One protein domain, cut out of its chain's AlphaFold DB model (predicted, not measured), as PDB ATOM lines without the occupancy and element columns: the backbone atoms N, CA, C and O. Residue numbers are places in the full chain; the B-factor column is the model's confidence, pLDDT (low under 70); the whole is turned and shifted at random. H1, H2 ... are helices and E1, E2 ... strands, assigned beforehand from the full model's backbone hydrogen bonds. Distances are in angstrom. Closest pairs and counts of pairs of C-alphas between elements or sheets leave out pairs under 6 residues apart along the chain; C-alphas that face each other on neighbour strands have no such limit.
ATOM      1  N   PHE A  16     181.246 167.180 134.710       89.75
ATOM      2  CA  PHE A  16     181.127 168.510 135.308       89.75
ATOM      3  C   PHE A  16     182.396 168.836 136.095       89.75
ATOM      4  O   PHE A  16     182.948 167.950 136.731       89.75
ATOM      5  N   GLY A  17     182.888 170.078 136.057       86.94
ATOM      6  CA  GLY A  17     184.024 170.506 136.895       86.94
ATOM      7  C   GLY A  17     185.270 169.603 136.830       86.94
ATOM      8  O   GLY A  17     185.907 169.369 137.850       86.94
ATOM      9  N   GLY A  18     185.580 169.021 135.664       87.31
ATOM     10  CA  GLY A  18     186.682 168.058 135.499       87.31
ATOM     11  C   GLY A  18     186.397 166.633 136.002       87.31
ATOM     12  O   GLY A  18     187.231 165.751 135.821       87.31
ATOM     13  N   VAL A  19     185.223 166.381 136.585       90.69
ATOM     14  CA  VAL A  19     184.721 165.053 136.957       90.69
ATOM     15  C   VAL A  19     184.097 164.383 135.739       90.69
ATOM     16  O   VAL A  19     183.242 164.974 135.079       90.69
ATOM     17  N   LYS A  20     184.477 163.135 135.454       92.81
ATOM     18  CA  LYS A  20     183.878 162.299 134.403       92.81
ATOM     19  C   LYS A  20     182.872 161.319 135.002       92.81
ATOM     20  O   LYS A  20     183.140 160.721 136.039       92.81
ATOM     21  N   LEU A  21     181.744 161.133 134.326       92.06
ATOM     22  CA  LEU A  21     180.674 160.224 134.723       92.06
ATOM     23  C   LEU A  21     180.669 158.958 133.863       92.06
ATOM     24  O   LEU A  21     180.606 159.028 132.632       92.06
ATOM     25  N   THR A  22     180.653 157.807 134.527       91.94
ATOM     26  CA  THR A  22     180.443 156.493 133.914       91.94
ATOM     27  C   THR A  22     179.093 155.952 134.366       91.94
ATOM     28  O   THR A  22     178.932 155.532 135.508       91.94
ATOM     29  N   TYR A  23     178.100 155.971 133.480       90.75
ATOM     30  CA  TYR A  23     176.765 155.457 133.784       90.75
ATOM     31  C   TYR A  23     176.777 153.932 133.881       90.75
ATOM     32  O   TYR A  23     177.330 153.259 133.012       90.75
ATOM     33  N   ARG A  24     176.155 153.397 134.933       89.62
ATOM     34  CA  ARG A  24     176.094 151.957 135.208       89.62
ATOM     35  C   ARG A  24     174.732 151.381 134.856       89.62
ATOM     36  O   ARG A  24     174.644 150.449 134.068       89.62
ATOM     37  N   SER A  25     173.671 151.960 135.405       86.75
ATOM     38  CA  SER A  25     172.307 151.483 135.188       86.75
ATOM     39  C   SER A  25     171.295 152.608 135.354       86.75
ATOM     40  O   SER A  25     171.542 153.614 136.024       86.75
ATOM     41  N   ARG A  26     170.128 152.450 134.727       85.06
ATOM     42  CA  ARG A  26     168.964 153.282 135.028       85.06
ATOM     43  C   ARG A  26     168.280 152.723 136.269       85.06
ATOM     44  O   ARG A  26     168.022 151.527 136.335       85.06
ATOM     45  N   LEU A  27     167.933 153.592 137.209       80.00
ATOM     46  CA  LEU A  27     167.105 153.226 138.352       80.00
ATOM     47  C   LEU A  27     165.629 153.248 137.895       80.00
ATOM     48  O   LEU A  27     164.928 154.240 138.097       80.00
ATOM     49  N   SER A  28     165.165 152.208 137.176       63.41
ATOM     50  CA  SER A  28     163.727 152.011 136.898       63.41
ATOM     51  C   SER A  28     163.297 150.550 136.655       63.41
ATOM     52  O   SER A  28     163.741 149.945 135.682       63.41
ATOM     53  N   ALA A  29     162.298 150.118 137.442       49.97
ATOM     54  CA  ALA A  29     161.272 149.080 137.219       49.97
ATOM     55  C   ALA A  29     161.501 147.601 137.616       49.97
ATOM     56  O   ALA A  29     160.564 146.829 137.429       49.97
ATOM     57  N   GLU A  30     162.626 147.194 138.212       47.94
ATOM     58  CA  GLU A  30     162.687 145.872 138.888       47.94
ATOM     59  C   GLU A  30     162.283 145.950 140.365       47.94
ATOM     60  O   GLU A  30     161.583 145.072 140.866       47.94
ATOM     61  N   ASP A  31     162.565 147.073 141.021       45.28
ATOM     62  CA  ASP A  31     161.999 147.384 142.327       45.28
ATOM     63  C   ASP A  31     160.664 148.100 142.138       45.28
ATOM     64  O   ASP A  31     160.511 148.924 141.231       45.28
ATOM     65  N   ARG A  32     159.689 147.818 143.005       47.19
ATOM     66  CA  ARG A  32     158.316 148.369 143.030       47.19
ATOM     67  C   ARG A  32     158.249 149.895 143.259       47.19
ATOM     68  O   ARG A  32     157.298 150.407 143.843       47.19
ATOM     69  N   HIS A  33     159.245 150.646 142.808       46.53
ATOM     70  CA  HIS A  33     159.316 152.090 142.868       46.53
ATOM     71  C   HIS A  33     158.380 152.706 141.811       46.53
ATOM     72  O   HIS A  33     158.562 152.471 140.613       46.53
ATOM     73  N   PRO A  34     157.423 153.576 142.189       43.44
ATOM     74  CA  PRO A  34     156.447 154.201 141.280       43.44
ATOM     75  C   PRO A  34     157.054 155.262 140.331       43.44
ATOM     76  O   PRO A  34     156.390 156.201 139.897       43.44
ATOM     77  N   CYS A  35     158.341 155.146 140.002       44.72
ATOM     78  CA  CYS A  35     159.149 156.165 139.339       44.72
ATOM     79  C   CYS A  35     159.595 155.773 137.920       44.72
ATOM     80  O   CYS A  35     160.613 156.274 137.449       44.72
ATOM     81  N   SER A  36     158.829 154.945 137.197       44.81
ATOM     82  CA  SER A  36     159.149 154.509 135.819       44.81
ATOM     83  C   SER A  36     159.330 155.659 134.809       44.81
ATOM     84  O   SER A  36     159.991 155.498 133.781       44.81
ATOM     85  N   ARG A  37     158.807 156.855 135.114       50.59
ATOM     86  CA  ARG A  37     158.987 158.079 134.310       50.59
ATOM     87  C   ARG A  37     160.243 158.882 134.641       50.59
ATOM     88  O   ARG A  37     160.579 159.793 133.889       50.59
ATOM     89  N   ARG A  38     160.930 158.601 135.750       62.09
ATOM     90  CA  ARG A  38     162.054 159.432 136.189       62.09
ATOM     91  C   ARG A  38     163.341 158.998 135.481       62.09
ATOM     92  O   ARG A  38     163.638 157.810 135.333       62.09
ATOM     93  N   ALA A  39     164.082 159.980 134.984       80.25
ATOM     94  CA  ALA A  39     165.381 159.804 134.348       80.25
ATOM     95  C   ALA A  39     166.466 159.841 135.436       80.25
ATOM     96  O   ALA A  39     167.189 160.828 135.567       80.25
ATOM     97  N   VAL A  40     166.486 158.798 136.273       85.88
ATOM     98  CA  VAL A  40     167.442 158.626 137.375       85.88
ATOM     99  C   VAL A  40     168.370 157.468 137.042       85.88
ATOM    100  O   VAL A  40     167.914 156.395 136.644       85.88
ATOM    101  N   PHE A  41     169.667 157.686 137.192       89.62
ATOM    102  CA  PHE A  41     170.698 156.736 136.806       89.62
ATOM    103  C   PHE A  41     171.735 156.603 137.910       89.62
ATOM    104  O   PHE A  41     172.154 157.602 138.494       89.62
ATOM    105  N   ARG A  42     172.188 155.375 138.146       91.88
ATOM    106  CA  ARG A  42     173.385 155.101 138.935       91.88
ATOM    107  C   ARG A  42     174.612 155.291 138.049       91.88
ATOM    108  O   ARG A  42     174.641 154.818 136.906       91.88
ATOM    109  N   ALA A  43     175.621 155.972 138.570       93.38
ATOM    110  CA  ALA A  43     176.861 156.250 137.863       93.38
ATOM    111  C   ALA A  43     178.061 156.262 138.817       93.38
ATOM    112  O   ALA A  43     177.916 156.285 140.038       93.38
ATOM    113  N   GLU A  44     179.256 156.278 138.242       94.38
ATOM    114  CA  GLU A  44     180.513 156.531 138.942       94.38
ATOM    115  C   GLU A  44     181.097 157.872 138.513       94.38
ATOM    116  O   GLU A  44     181.196 158.164 137.318       94.38
ATOM    117  N   ALA A  45     181.482 158.677 139.497       92.94
ATOM    118  CA  ALA A  45     182.152 159.953 139.326       92.94
ATOM    119  C   ALA A  45     183.665 159.780 139.519       92.94
ATOM    120  O   ALA A  45     184.120 159.341 140.574       92.94
ATOM    121  N   HIS A  46     184.443 160.154 138.506       93.19
ATOM    122  CA  HIS A  46     185.904 160.069 138.506       93.19
ATOM    123  C   HIS A  46     186.493 161.479 138.466       93.19
ATOM    124  O   HIS A  46     186.235 162.221 137.519       93.19
ATOM    125  N   GLY A  47     187.259 161.855 139.491       87.06
ATOM    126  CA  GLY A  47     187.863 163.186 139.593       87.06
ATOM    127  C   GLY A  47     188.981 163.457 138.570       87.06
ATOM    128  O   GLY A  47     189.487 162.524 137.934       87.06
ATOM    129  N   PRO A  48     189.396 164.731 138.428       71.19
ATOM    130  CA  PRO A  48     190.513 165.129 137.575       71.19
ATOM    131  C   PRO A  48     191.814 164.535 138.131       71.19
ATOM    132  O   PRO A  48     192.333 164.981 139.149       71.19
ATOM    133  N   GLY A  49     192.294 163.466 137.498       67.81
ATOM    134  CA  GLY A  49     193.403 162.643 137.997       67.81
ATOM    135  C   GLY A  49     193.180 161.140 137.830       67.81
ATOM    136  O   GLY A  49     194.134 160.384 137.943       67.81
ATOM    137  N   GLY A  50     191.953 160.711 137.501       57.41
ATOM    138  CA  GLY A  50     191.683 159.358 137.005       57.41
ATOM    139  C   GLY A  50     192.123 158.245 137.957       57.41
ATOM    140  O   GLY A  50     192.847 157.349 137.543       57.41
ATOM    141  N   GLY A  51     191.697 158.299 139.221       62.62
ATOM    142  CA  GLY A  51     191.841 157.152 140.120       62.62
ATOM    143  C   GLY A  51     191.049 155.940 139.608       62.62
ATOM    144  O   GLY A  51     189.984 156.104 139.004       62.62
ATOM    145  N   GLU A  52     191.557 154.729 139.863       67.31
ATOM    146  CA  GLU A  52     190.943 153.466 139.407       67.31
ATOM    147  C   GLU A  52     189.523 153.246 139.955       67.31
ATOM    148  O   GLU A  52     188.707 152.582 139.317       67.31
ATOM    149  N   HIS A  53     189.189 153.852 141.099       76.94
ATOM    150  CA  HIS A  53     187.881 153.722 141.736       76.94
ATOM    151  C   HIS A  53     187.112 155.048 141.711       76.94
ATOM    152  O   HIS A  53     187.525 156.040 142.310       76.94
ATOM    153  N   GLY A  54     185.982 155.064 140.998       83.62
ATOM    154  CA  GLY A  54     185.048 156.189 140.997       83.62
ATOM    155  C   GLY A  54     184.146 156.193 142.233       83.62
ATOM    156  O   GLY A  54     183.830 155.145 142.797       83.62
ATOM    157  N   THR A  55     183.689 157.372 142.648       91.62
ATOM    158  CA  THR A  55     182.684 157.510 143.712       91.62
ATOM    159  C   THR A  55     181.297 157.197 143.153       91.62
ATOM    160  O   THR A  55     180.906 157.751 142.124       91.62
ATOM    161  N   GLN A  56     180.537 156.327 143.823       94.31
ATOM    162  CA  GLN A  56     179.160 156.017 143.428       94.31
ATOM    163  C   GLN A  56     178.274 157.261 143.575       94.31
ATOM    164  O   GLN A  56     178.288 157.941 144.603       94.31
ATOM    165  N   CYS A  57     177.495 157.557 142.541       94.88
ATOM    166  CA  CYS A  57     176.624 158.722 142.490       94.88
ATOM    167  C   CYS A  57     175.301 158.405 141.785       94.88
ATOM    168  O   CYS A  57     175.159 157.406 141.070       94.88
ATOM    169  N   VAL A  58     174.331 159.289 141.987       93.38
ATOM    170  CA  VAL A  58     173.063 159.301 141.262       93.38
ATOM    171  C   VAL A  58     173.030 160.522 140.366       93.38
ATOM    172  O   VAL A  58     173.292 161.634 140.814       93.38
ATOM    173  N   VAL A  59     172.653 160.315 139.106       92.06
ATOM    174  CA  VAL A  59     172.372 161.384 138.154       92.06
ATOM    175  C   VAL A  59     170.877 161.406 137.871       92.06
ATOM    176  O   VAL A  59     170.309 160.424 137.392       92.06
ATOM    177  N   LYS A  60     170.235 162.534 138.153       89.62
ATOM    178  CA  LYS A  60     168.814 162.776 137.909       89.62
ATOM    179  C   LYS A  60     168.651 163.931 136.931       89.62
ATOM    180  O   LYS A  60     169.228 164.995 137.131       89.62
ATOM    181  N   PHE A  61     167.792 163.740 135.934       86.94
ATOM    182  CA  PHE A  61     167.303 164.833 135.099       86.94
ATOM    183  C   PHE A  61     165.920 165.279 135.570       86.94
ATOM    184  O   PHE A  61     165.032 164.444 135.772       86.94
ATOM    185  N   ALA A  62     165.748 166.583 135.775       84.44
ATOM    186  CA  ALA A  62     164.506 167.173 136.262       84.44
ATOM    187  C   ALA A  62     164.203 168.495 135.549       84.44
ATOM    188  O   ALA A  62     165.108 169.232 135.179       84.44
ATOM    189  N   ASP A  63     162.924 168.798 135.379       83.88
ATOM    190  CA  ASP A  63     162.426 170.081 134.875       83.88
ATOM    191  C   ASP A  63     162.676 171.221 135.868       83.88
ATOM    192  O   ASP A  63     162.958 172.352 135.482       83.88
ATOM    193  N   ARG A  64     162.592 170.917 137.164       84.69
ATOM    194  CA  ARG A  64     162.875 171.849 138.255       84.69
ATOM    195  C   ARG A  64     163.641 171.146 139.358       84.69
ATOM    196  O   ARG A  64     163.418 169.966 139.641       84.69
ATOM    197  N   TYR A  65     164.508 171.893 140.033       87.44
ATOM    198  CA  TYR A  65     165.219 171.366 141.185       87.44
ATOM    199  C   TYR A  65     165.486 172.421 142.258       87.44
ATOM    200  O   TYR A  65     166.075 173.470 142.005       87.44
ATOM    201  N   GLY A  66     165.073 172.119 143.490       91.56
ATOM    202  CA  GLY A  66     165.270 172.981 144.653       91.56
ATOM    203  C   GLY A  66     166.670 172.847 145.249       91.56
ATOM    204  O   GLY A  66     166.803 172.323 146.351       91.56
ATOM    205  N   ARG A  67     167.709 173.326 144.547       92.50
ATOM    206  CA  ARG A  67     169.117 173.219 144.992       92.50
ATOM    207  C   ARG A  67     169.339 173.789 146.396       92.50
ATOM    208  O   ARG A  67     170.003 173.153 147.205       92.50
ATOM    209  N   ARG A  68     168.762 174.961 146.685       94.69
ATOM    210  CA  ARG A  68     168.887 175.636 147.987       94.69
ATOM    211  C   ARG A  68     168.267 174.811 149.118       94.69
ATOM    212  O   ARG A  68     168.940 174.544 150.103       94.69
ATOM    213  N   ALA A  69     167.033 174.336 148.931       95.44
ATOM    214  CA  ALA A  69     166.371 173.472 149.909       95.44
ATOM    215  C   ALA A  69     167.137 172.156 150.118       95.44
ATOM    216  O   ALA A  69     167.315 171.723 151.248       95.44
ATOM    217  N   HIS A  70     167.640 171.539 149.044       94.88
ATOM    218  CA  HIS A  70     168.429 170.313 149.154       94.88
ATOM    219  C   HIS A  70     169.728 170.528 149.942       94.88
ATOM    220  O   HIS A  70     170.030 169.739 150.830       94.88
ATOM    221  N   GLY A  71     170.475 171.600 149.645       96.25
ATOM    222  CA  GLY A  71     171.696 171.948 150.377       96.25
ATOM    223  C   GLY A  71     171.431 172.159 151.868       96.25
ATOM    224  O   GLY A  71     172.107 171.560 152.696       96.25
ATOM    225  N   PHE A  72     170.372 172.898 152.200       97.38
ATOM    226  CA  PHE A  72     169.960 173.133 153.583       97.38
ATOM    227  C   PHE A  72     169.645 171.835 154.345       97.38
ATOM    228  O   PHE A  72     170.042 171.674 155.502       97.38
ATOM    229  N   MET A  73     168.945 170.898 153.697       96.50
ATOM    230  CA  MET A  73     168.624 169.585 154.271       96.50
ATOM    231  C   MET A  73     169.873 168.698 154.410       96.50
ATOM    232  O   MET A  73     169.998 167.962 155.389       96.50
ATOM    233  N   TYR A  74     170.823 168.789 153.474       96.00
ATOM    234  CA  TYR A  74     172.103 168.080 153.555       96.00
ATOM    235  C   TYR A  74     172.956 168.566 154.731       96.00
ATOM    236  O   TYR A  74     173.473 167.746 155.483       96.00
ATOM    237  N   GLU A  75     173.049 169.879 154.953       97.00
ATOM    238  CA  GLU A  75     173.779 170.460 156.094       97.00
ATOM    239  C   GLU A  75     173.219 170.002 157.450       97.00
ATOM    240  O   GLU A  75     173.938 169.943 158.444       97.00
ATOM    241  N   ARG A  76     171.939 169.619 157.478       96.00
ATOM    242  CA  ARG A  76     171.267 169.023 158.640       96.00
ATOM    243  C   ARG A  76     171.375 167.508 158.696       96.00
ATOM    244  O   ARG A  76     170.857 166.913 159.631       96.00
ATOM    245  N   GLY A  77     172.039 166.885 157.727       94.06
ATOM    246  CA  GLY A  77     172.271 165.447 157.656       94.06
ATOM    247  C   GLY A  77     171.006 164.630 157.396       94.06
ATOM    248  O   GLY A  77     170.870 163.563 157.991       94.06
ATOM    249  N   VAL A  78     170.076 165.151 156.586       94.38
ATOM    250  CA  VAL A  78     168.807 164.483 156.212       94.38
ATOM    251  C   VAL A  78     168.556 164.480 154.696       94.38
ATOM    252  O   VAL A  78     167.430 164.307 154.231       94.38
ATOM    253  N   ALA A  79     169.602 164.705 153.902       93.69
ATOM    254  CA  ALA A  79     169.580 164.559 152.452       93.69
ATOM    255  C   ALA A  79     170.937 164.052 151.961       93.69
ATOM    256  O   ALA A  79     171.949 164.244 152.630       93.69
ATOM    257  N   ALA A  80     170.951 163.431 150.781       93.81
ATOM    258  CA  ALA A  80     172.184 163.029 150.112       93.81
ATOM    259  C   ALA A  80     173.069 164.250 149.818       93.81
ATOM    260  O   ALA A  80     172.571 165.337 149.534       93.81
ATOM    261  N   ARG A  81     174.389 164.083 149.820       95.19
ATOM    262  CA  ARG A  81     175.321 165.150 149.459       95.19
ATOM    263  C   ARG A  81     175.118 165.603 148.010       95.19
ATOM    264  O   ARG A  81     175.297 164.791 147.091       95.19
ATOM    265  N   PRO A  82     174.828 166.893 147.760       94.69
ATOM    266  CA  PRO A  82     174.794 167.430 146.409       94.69
ATOM    267  C   PRO A  82     176.221 167.571 145.864       94.69
ATOM    268  O   PRO A  82     177.094 168.149 146.507       94.69
ATOM    269  N   MET A  83     176.460 167.061 144.655       93.88
ATOM    270  CA  MET A  83     177.749 167.157 143.957       93.88
ATOM    271  C   MET A  83     177.699 168.156 142.795       93.88
ATOM    272  O   MET A  83     178.665 168.875 142.554       93.88
ATOM    273  N   TYR A  84     176.575 168.209 142.074       93.44
ATOM    274  CA  TYR A  84     176.364 169.122 140.949       93.44
ATOM    275  C   TYR A  84     174.873 169.378 140.729       93.44
ATOM    276  O   TYR A  84     174.051 168.484 140.921       93.44
ATOM    277  N   CYS A  85     174.514 170.595 140.320       92.88
ATOM    278  CA  CYS A  85     173.147 170.931 139.937       92.88
ATOM    279  C   CYS A  85     173.125 172.187 139.066       92.88
ATOM    280  O   CYS A  85     173.203 173.303 139.594       92.88
ATOM    281  N   GLU A  86     172.947 171.999 137.762       90.19
ATOM    282  CA  GLU A  86     172.770 173.080 136.788       90.19
ATOM    283  C   GLU A  86     171.857 172.633 135.645       90.19
ATOM    284  O   GLU A  86     171.678 171.438 135.391       90.19
ATOM    285  N   GLU A  87     171.274 173.605 134.950       86.44
ATOM    286  CA  GLU A  87     170.572 173.371 133.695       86.44
ATOM    287  C   GLU A  87     171.586 173.031 132.600       86.44
ATOM    288  O   GLU A  87     172.559 173.756 132.392       86.44
ATOM    289  N   VAL A  88     171.374 171.917 131.900       80.88
ATOM    290  CA  VAL A  88     172.303 171.466 130.861       80.88
ATOM    291  C   VAL A  88     171.670 171.639 129.478       80.88
ATOM    292  O   VAL A  88     170.623 171.041 129.210       80.88
ATOM    293  N   PRO A  89     172.303 172.383 128.545       70.50
ATOM    294  CA  PRO A  89     171.750 172.615 127.205       70.50
ATOM    295  C   PRO A  89     171.438 171.318 126.452       70.50
ATOM    296  O   PRO A  89     170.393 171.170 125.818       70.50
ATOM    297  N   SER A  90     172.307 170.317 126.603       67.06
ATOM    298  CA  SER A  90     172.130 168.977 126.038       67.06
ATOM    299  C   SER A  90     170.876 168.256 126.556       67.06
ATOM    300  O   SER A  90     170.357 167.366 125.891       67.06
ATOM    301  N   GLY A  91     170.365 168.648 127.727       60.53
ATOM    302  CA  GLY A  91     169.143 168.128 128.341       60.53
ATOM    303  C   GLY A  91     167.860 168.807 127.891       60.53
ATOM    304  O   GLY A  91     166.840 168.555 128.516       60.53
ATOM    305  N   ARG A  92     167.885 169.646 126.843       69.00
ATOM    306  CA  ARG A  92     166.715 170.419 126.379       69.00
ATOM    307  C   ARG A  92     166.106 171.299 127.483       69.00
ATOM    308  O   ARG A  92     164.888 171.391 127.587       69.00
ATOM    309  N   GLY A  93     166.955 171.905 128.313       72.50
ATOM    310  CA  GLY A  93     166.535 172.765 129.426       72.50
ATOM    311  C   GLY A  93     166.171 172.024 130.719       72.50
ATOM    312  O   GLY A  93     165.521 172.579 131.597       72.50
ATOM    313  N   LEU A  94     166.564 170.751 130.849       83.56
ATOM    314  CA  LEU A  94     166.485 170.020 132.115       83.56
ATOM    315  C   LEU A  94     167.707 170.315 132.995       83.56
ATOM    316  O   LEU A  94     168.839 170.406 132.513       83.56
ATOM    317  N   PHE A  95     167.486 170.345 134.305       87.56
ATOM    318  CA  PHE A  95     168.540 170.275 135.308       87.56
ATOM    319  C   PHE A  95     169.184 168.891 135.292       87.56
ATOM    320  O   PHE A  95     168.481 167.883 135.388       87.56
ATOM    321  N   ALA A  96     170.514 168.844 135.224       90.62
ATOM    322  CA  ALA A  96     171.291 167.674 135.606       90.62
ATOM    323  C   ALA A  96     171.692 167.817 137.075       90.62
ATOM    324  O   ALA A  96     172.401 168.747 137.459       90.62
ATOM    325  N   VAL A  97     171.227 166.880 137.889       92.69
ATOM    326  CA  VAL A  97     171.478 166.833 139.326       92.69
ATOM    327  C   VAL A  97     172.328 165.611 139.613       92.69
ATOM    328  O   VAL A  97     171.925 164.497 139.279       92.69
ATOM    329  N   VAL A  98     173.475 165.814 140.247       94.06
ATOM    330  CA  VAL A  98     174.350 164.742 140.714       94.06
ATOM    331  C   VAL A  98     174.409 164.789 142.229       94.06
ATOM    332  O   VAL A  98     174.755 165.825 142.804       94.06
ATOM    333  N   THR A  99     174.085 163.674 142.869       95.69
ATOM    334  CA  THR A  99     174.240 163.475 144.315       95.69
ATOM    335  C   THR A  99     175.095 162.248 144.570       95.69
ATOM    336  O   THR A  99     175.274 161.414 143.676       95.69
ATOM    337  N   GLU A 100     175.583 162.086 145.793       94.69
ATOM    338  CA  GLU A 100     176.085 160.777 146.206       94.69
ATOM    339  C   GLU A 100     174.996 159.698 146.089       94.69
ATOM    340  O   GLU A 100     173.793 159.990 146.060       94.69
ATOM    341  N   TYR A 101     175.435 158.448 145.962       93.38
ATOM    342  CA  TYR A 101     174.543 157.298 145.997       93.38
ATOM    343  C   TYR A 101     174.269 156.906 147.448       93.38
ATOM    344  O   TYR A 101     175.193 156.549 148.172       93.38
ATOM    345  N   VAL A 102     172.998 156.955 147.842       90.88
ATOM    346  CA  VAL A 102     172.516 156.417 149.117       90.88
ATOM    347  C   VAL A 102     171.942 155.034 148.840       90.88
ATOM    348  O   VAL A 102     171.039 154.892 148.012       90.88
ATOM    349  N   GLU A 103     172.485 154.019 149.504       88.81
ATOM    350  CA  GLU A 103     171.957 152.662 149.423       88.81
ATOM    351  C   GLU A 103     170.667 152.580 150.237       88.81
ATOM    352  O   GLU A 103     170.680 152.684 151.460       88.81
ATOM    353  N   HIS A 104     169.542 152.454 149.534       86.44
ATOM    354  CA  HIS A 104     168.240 152.374 150.172       86.44
ATOM    355  C   HIS A 104     167.929 150.940 150.591       86.44
ATOM    356  O   HIS A 104     167.928 150.039 149.751       86.44
ATOM    357  N   ASN A 105     167.587 150.753 151.862       83.69
ATOM    358  CA  ASN A 105     166.981 149.520 152.339       83.69
ATOM    359  C   ASN A 105     165.439 149.639 152.304       83.69
ATOM    360  O   ASN A 105     164.882 150.395 153.103       83.69
ATOM    361  N   PRO A 106     164.735 148.915 151.411       75.31
ATOM    362  CA  PRO A 106     163.277 148.997 151.287       75.31
ATOM    363  C   PRO A 106     162.526 148.396 152.484       75.31
ATOM    364  O   PRO A 106     161.361 148.732 152.693       75.31
ATOM    365  N   ASP A 107     163.187 147.533 153.257       81.00
ATOM    366  CA  ASP A 107     162.626 146.888 154.446       81.00
ATOM    367  C   ASP A 107     162.983 147.641 155.738       81.00
ATOM    368  O   ASP A 107     162.532 147.268 156.824       81.00
ATOM    369  N   ALA A 108     163.795 148.701 155.648       82.44
ATOM    370  CA  ALA A 108     164.115 149.530 156.800       82.44
ATOM    371  C   ALA A 108     162.885 150.311 157.276       82.44
ATOM    372  O   ALA A 108     162.042 150.759 156.496       82.44
ATOM    373  N   VAL A 109     162.815 150.507 158.589       85.94
ATOM    374  CA  VAL A 109     161.826 151.369 159.237       85.94
ATOM    375  C   VAL A 109     162.548 152.638 159.686       85.94
ATOM    376  O   VAL A 109     163.645 152.517 160.235       85.94
ATOM    377  N   PRO A 110     161.968 153.838 159.485       88.06
ATOM    378  CA  PRO A 110     162.558 155.069 159.992       88.06
ATOM    379  C   PRO A 110     162.792 154.982 161.502       88.06
ATOM    380  O   PRO A 110     161.880 154.655 162.268       88.06
ATOM    381  N   SER A 111     164.008 155.291 161.929       91.00
ATOM    382  CA  SER A 111     164.362 155.404 163.338       91.00
ATOM    383  C   SER A 111     163.667 156.616 163.967       91.00
ATOM    384  O   SER A 111     163.378 157.614 163.300       91.00
ATOM    385  N   THR A 112     163.411 156.561 165.277       93.06
ATOM    386  CA  THR A 112     162.875 157.718 166.014       93.06
ATOM    387  C   THR A 112     163.795 158.930 165.861       93.06
ATOM    388  O   THR A 112     163.322 160.020 165.552       93.06
ATOM    389  N   GLU A 113     165.109 158.724 165.983       91.88
ATOM    390  CA  GLU A 113     166.113 159.779 165.816       91.88
ATOM    391  C   GLU A 113     166.093 160.370 164.397       91.88
ATOM    392  O   GLU A 113     166.055 161.591 164.235       91.88
ATOM    393  N   GLY A 114     166.049 159.527 163.360       91.56
ATOM    394  CA  GLY A 114     165.959 159.961 161.965       91.56
ATOM    395  C   GLY A 114     164.697 160.781 161.691       91.56
ATOM    396  O   GLY A 114     164.764 161.843 161.062       91.56
ATOM    397  N   MET A 115     163.550 160.354 162.228       92.69
ATOM    398  CA  MET A 115     162.288 161.092 162.113       92.69
ATOM    399  C   MET A 115     162.313 162.434 162.850       92.69
ATOM    400  O   MET A 115     161.848 163.439 162.304       92.69
ATOM    401  N   GLU A 116     162.856 162.482 164.067       95.19
ATOM    402  CA  GLU A 116     162.998 163.724 164.837       95.19
ATOM    403  C   GLU A 116     163.921 164.713 164.120       95.19
ATOM    404  O   GLU A 116     163.584 165.892 163.961       95.19
ATOM    405  N   LYS A 117     165.050 164.221 163.604       94.50
ATOM    406  CA  LYS A 117     166.020 165.006 162.838       94.50
ATOM    407  C   LYS A 117     165.405 165.565 161.555       94.50
ATOM    408  O   LYS A 117     165.561 166.755 161.273       94.50
ATOM    409  N   LEU A 118     164.654 164.747 160.814       94.44
ATOM    410  CA  LEU A 118     163.932 165.175 159.614       94.44
ATOM    411  C   LEU A 118     162.853 166.212 159.939       94.44
ATOM    412  O   LEU A 118     162.754 167.232 159.257       94.44
ATOM    413  N   THR A 119     162.082 165.990 161.005       96.06
ATOM    414  CA  THR A 119     161.028 166.913 161.455       96.06
ATOM    415  C   THR A 119     161.613 168.269 161.832       96.06
ATOM    416  O   THR A 119     161.122 169.305 161.375       96.06
ATOM    417  N   LYS A 120     162.704 168.274 162.603       97.62
ATOM    418  CA  LYS A 120     163.428 169.493 162.968       97.62
ATOM    419  C   LYS A 120     163.966 170.214 161.732       97.62
ATOM    420  O   LYS A 120     163.758 171.417 161.592       97.62
ATOM    421  N   ALA A 121     164.597 169.488 160.813       97.38
ATOM    422  CA  ALA A 121     165.140 170.071 159.593       97.38
ATOM    423  C   ALA A 121     164.054 170.699 158.703       97.38
ATOM    424  O   ALA A 121     164.261 171.783 158.160       97.38
ATOM    425  N   LEU A 122     162.881 170.066 158.595       97.06
ATOM    426  CA  LEU A 122     161.734 170.617 157.869       97.06
ATOM    427  C   LEU A 122     161.194 171.889 158.530       97.06
ATOM    428  O   LEU A 122     160.932 172.870 157.835       97.06
ATOM    429  N   ALA A 123     161.056 171.894 159.858       97.81
ATOM    430  CA  ALA A 123     160.615 173.078 160.592       97.81
ATOM    431  C   ALA A 123     161.577 174.259 160.376       97.81
ATOM    432  O   ALA A 123     161.138 175.368 160.066       97.81
ATOM    433  N   GLU A 124     162.885 174.011 160.453       98.25
ATOM    434  CA  GLU A 124     163.904 175.029 160.199       98.25
ATOM    435  C   GLU A 124     163.921 175.491 158.737       98.25
ATOM    436  O   GLU A 124     164.091 176.680 158.487       98.25
ATOM    437  N   LEU A 125     163.700 174.599 157.764       97.88
ATOM    438  CA  LEU A 125     163.623 174.966 156.345       97.88
ATOM    439  C   LEU A 125     162.451 175.924 156.094       97.88
ATOM    440  O   LEU A 125     162.589 176.928 155.387       97.88
ATOM    441  N   HIS A 126     161.298 175.609 156.682       97.62
ATOM    442  CA  HIS A 126     160.094 176.418 156.555       97.62
ATOM    443  C   HIS A 126     160.263 177.783 157.229       97.62
ATOM    444  O   HIS A 126     159.799 178.790 156.691       97.62
ATOM    445  N   ASP A 127     160.933 177.837 158.380       97.88
ATOM    446  CA  ASP A 127     161.088 179.077 159.132       97.88
ATOM    447  C   ASP A 127     162.258 179.951 158.654       97.88
ATOM    448  O   ASP A 127     162.077 181.145 158.427       97.88
ATOM    449  N   GLN A 128     163.443 179.388 158.443       97.25
ATOM    450  CA  GLN A 128     164.648 180.166 158.130       97.25
ATOM    451  C   GLN A 128     164.729 180.504 156.641       97.25
ATOM    452  O   GLN A 128     164.954 181.653 156.264       97.25
ATOM    453  N   GLU A 129     164.491 179.514 155.779       96.56
ATOM    454  CA  GLU A 129     164.659 179.684 154.332       96.56
ATOM    455  C   GLU A 129     163.375 180.134 153.634       96.56
ATOM    456  O   GLU A 129     163.432 180.594 152.490       96.56
ATOM    457  N   LYS A 130     162.224 179.993 154.308       96.88
ATOM    458  CA  LYS A 130     160.884 180.185 153.732       96.88
ATOM    459  C   LYS A 130     160.677 179.328 152.470       96.88
ATOM    460  O   LYS A 130     160.073 179.767 151.491       96.88
ATOM    461  N   LEU A 131     161.198 178.098 152.490       96.06
ATOM    462  CA  LEU A 131     161.098 177.110 151.407       96.06
ATOM    463  C   LEU A 131     160.260 175.907 151.845       96.06
ATOM    464  O   LEU A 131     160.129 175.656 153.032       96.06
ATOM    465  N   ILE A 132     159.720 175.142 150.890       92.25
ATOM    466  CA  ILE A 132     158.941 173.915 151.137       92.25
ATOM    467  C   ILE A 132     159.449 172.800 150.211       92.25
ATOM    468  O   ILE A 132     159.774 173.050 149.045       92.25
ATOM    469  N   LEU A 133     159.474 171.553 150.696       89.88
ATOM    470  CA  LEU A 133     159.685 170.375 149.848       89.88
ATOM    471  C   LEU A 133     158.381 169.987 149.133       89.88
ATOM    472  O   LEU A 133     157.534 169.294 149.685       89.88
ATOM    473  N   GLY A 134     158.225 170.417 147.878       85.94
ATOM    474  CA  GLY A 134     156.970 170.262 147.126       85.94
ATOM    475  C   GLY A 134     156.555 168.829 146.746       85.94
ATOM    476  O   GLY A 134     155.440 168.639 146.279       85.94
ATOM    477  N   ASP A 135     157.420 167.824 146.923       84.12
ATOM    478  CA  ASP A 135     157.118 166.407 146.640       84.12
ATOM    479  C   ASP A 135     157.591 165.519 147.806       84.12
ATOM    480  O   ASP A 135     158.357 164.576 147.618       84.12
ATOM    481  N   PHE A 136     157.210 165.843 149.042       87.50
ATOM    482  CA  PHE A 136     157.561 165.025 150.208       87.50
ATOM    483  C   PHE A 136     156.570 163.862 150.386       87.50
ATOM    484  O   PHE A 136     155.427 164.051 150.794       87.50
ATOM    485  N   ARG A 137     156.998 162.647 150.027       84.62
ATOM    486  CA  ARG A 137     156.220 161.398 150.132       84.62
ATOM    487  C   ARG A 137     157.149 160.191 150.195       84.62
ATOM    488  O   ARG A 137     158.262 160.275 149.685       84.62
ATOM    489  N   MET A 138     156.668 159.061 150.722       81.69
ATOM    490  CA  MET A 138     157.475 157.843 150.921       81.69
ATOM    491  C   MET A 138     158.327 157.418 149.711       81.69
ATOM    492  O   MET A 138     159.504 157.153 149.908       81.69
ATOM    493  N   PRO A 139     157.843 157.457 148.452       79.75
ATOM    494  CA  PRO A 139     158.683 157.140 147.287       79.75
ATOM    495  C   PRO A 139     159.863 158.094 147.017       79.75
ATOM    496  O   PRO A 139     160.576 157.907 146.034       79.75
ATOM    497  N   ASN A 140     160.013 159.164 147.794       83.19
ATOM    498  CA  ASN A 140     161.112 160.126 147.723       83.19
ATOM    499  C   ASN A 140     161.960 160.139 149.003       83.19
ATOM    500  O   ASN A 140     162.869 160.961 149.104       83.19
ATOM    501  N   VAL A 141     161.651 159.270 149.966       86.19
ATOM    502  CA  VAL A 141     162.431 159.080 151.187       86.19
ATOM    503  C   VAL A 141     163.320 157.865 150.968       86.19
ATOM    504  O   VAL A 141     162.837 156.808 150.574       86.19
TER     505      VAL A 141
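What this domain is: This is residues 16 to 141 of the 147 residues of an uncharacterized protein of Fomitopsis pinicola (strain FP-58527) (UniProt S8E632). A strongly twisted sheet of five strands makes one end of the domain and the long helix H2 the other, with the short helix H1 between H2 and the sheet's E4 edge. After H2, residues 130 to 141 fold back toward the sheet. The printed part has 126 residues, in the order E1, E2, E3, H1, E4, E5, H2; the sheet, E1 - E2 - E3 - E5 - E4, is antiparallel. The class is mixed, helices and strands; the whole is compact, with a radius of gyration of the C-alphas of 15.5 A and spans of 40 by 32 by 29 A.

Where its parts are: E1, residues 19 to 26, begins at C-alpha (184.721, 165.053, 136.957) and is 19.8 A long. E2, residues 39 to 46, bends by 57 degrees at residue 42. E3 is residues 55 to 62, 21.9 A, H1 residues 67 to 75, E4 residues 82 to 88 and E5 residues 94 to 100. H2, residues 112 to 129, is 24.9 A long and ends at C-alpha (164.659, 179.684, 154.332).

How they stand to each other: E1, E2 and E3 form a meander, each strand the antiparallel neighbour of the one before; N 22 and O 44 are 2.9 A apart, N 43 and O 57 2.9 A. E5 is the antiparallel neighbour of E3, with N 60 and O 97 within hydrogen-bond range at 2.8 A, and of E4, with N 98 and O 84 within hydrogen-bond range at 2.8 A; E4 and E5 are a hairpin. E3, H1 and E4 are a split strand-helix-strand unit, two strands that run the same way in one sheet with a helix between them along the chain and E5 between them in the sheet; its crossover is right-handed. H1 only grazes the sheet, with residues 67 to 74. H2 touches H1 with residues 121 to 129 alone, closest at the C-alphas of Met 73 and Ala 121, 6.4 A, at a steep tilt of 44 degrees, opposite ways. H2 is not on the sheet. In H1 and H2 every O i to N i+4 pair is within hydrogen-bond range.

The domain as a whole: The two C-alphas farthest apart, those of Glu 52 and Asp 127, are 44.0 A apart. The printed part has no cut. The links E1 to E2 and E5 to H2 are long. The pLDDT is under 70 at residues 28 to 38, 49 to 52 and 90 to 92.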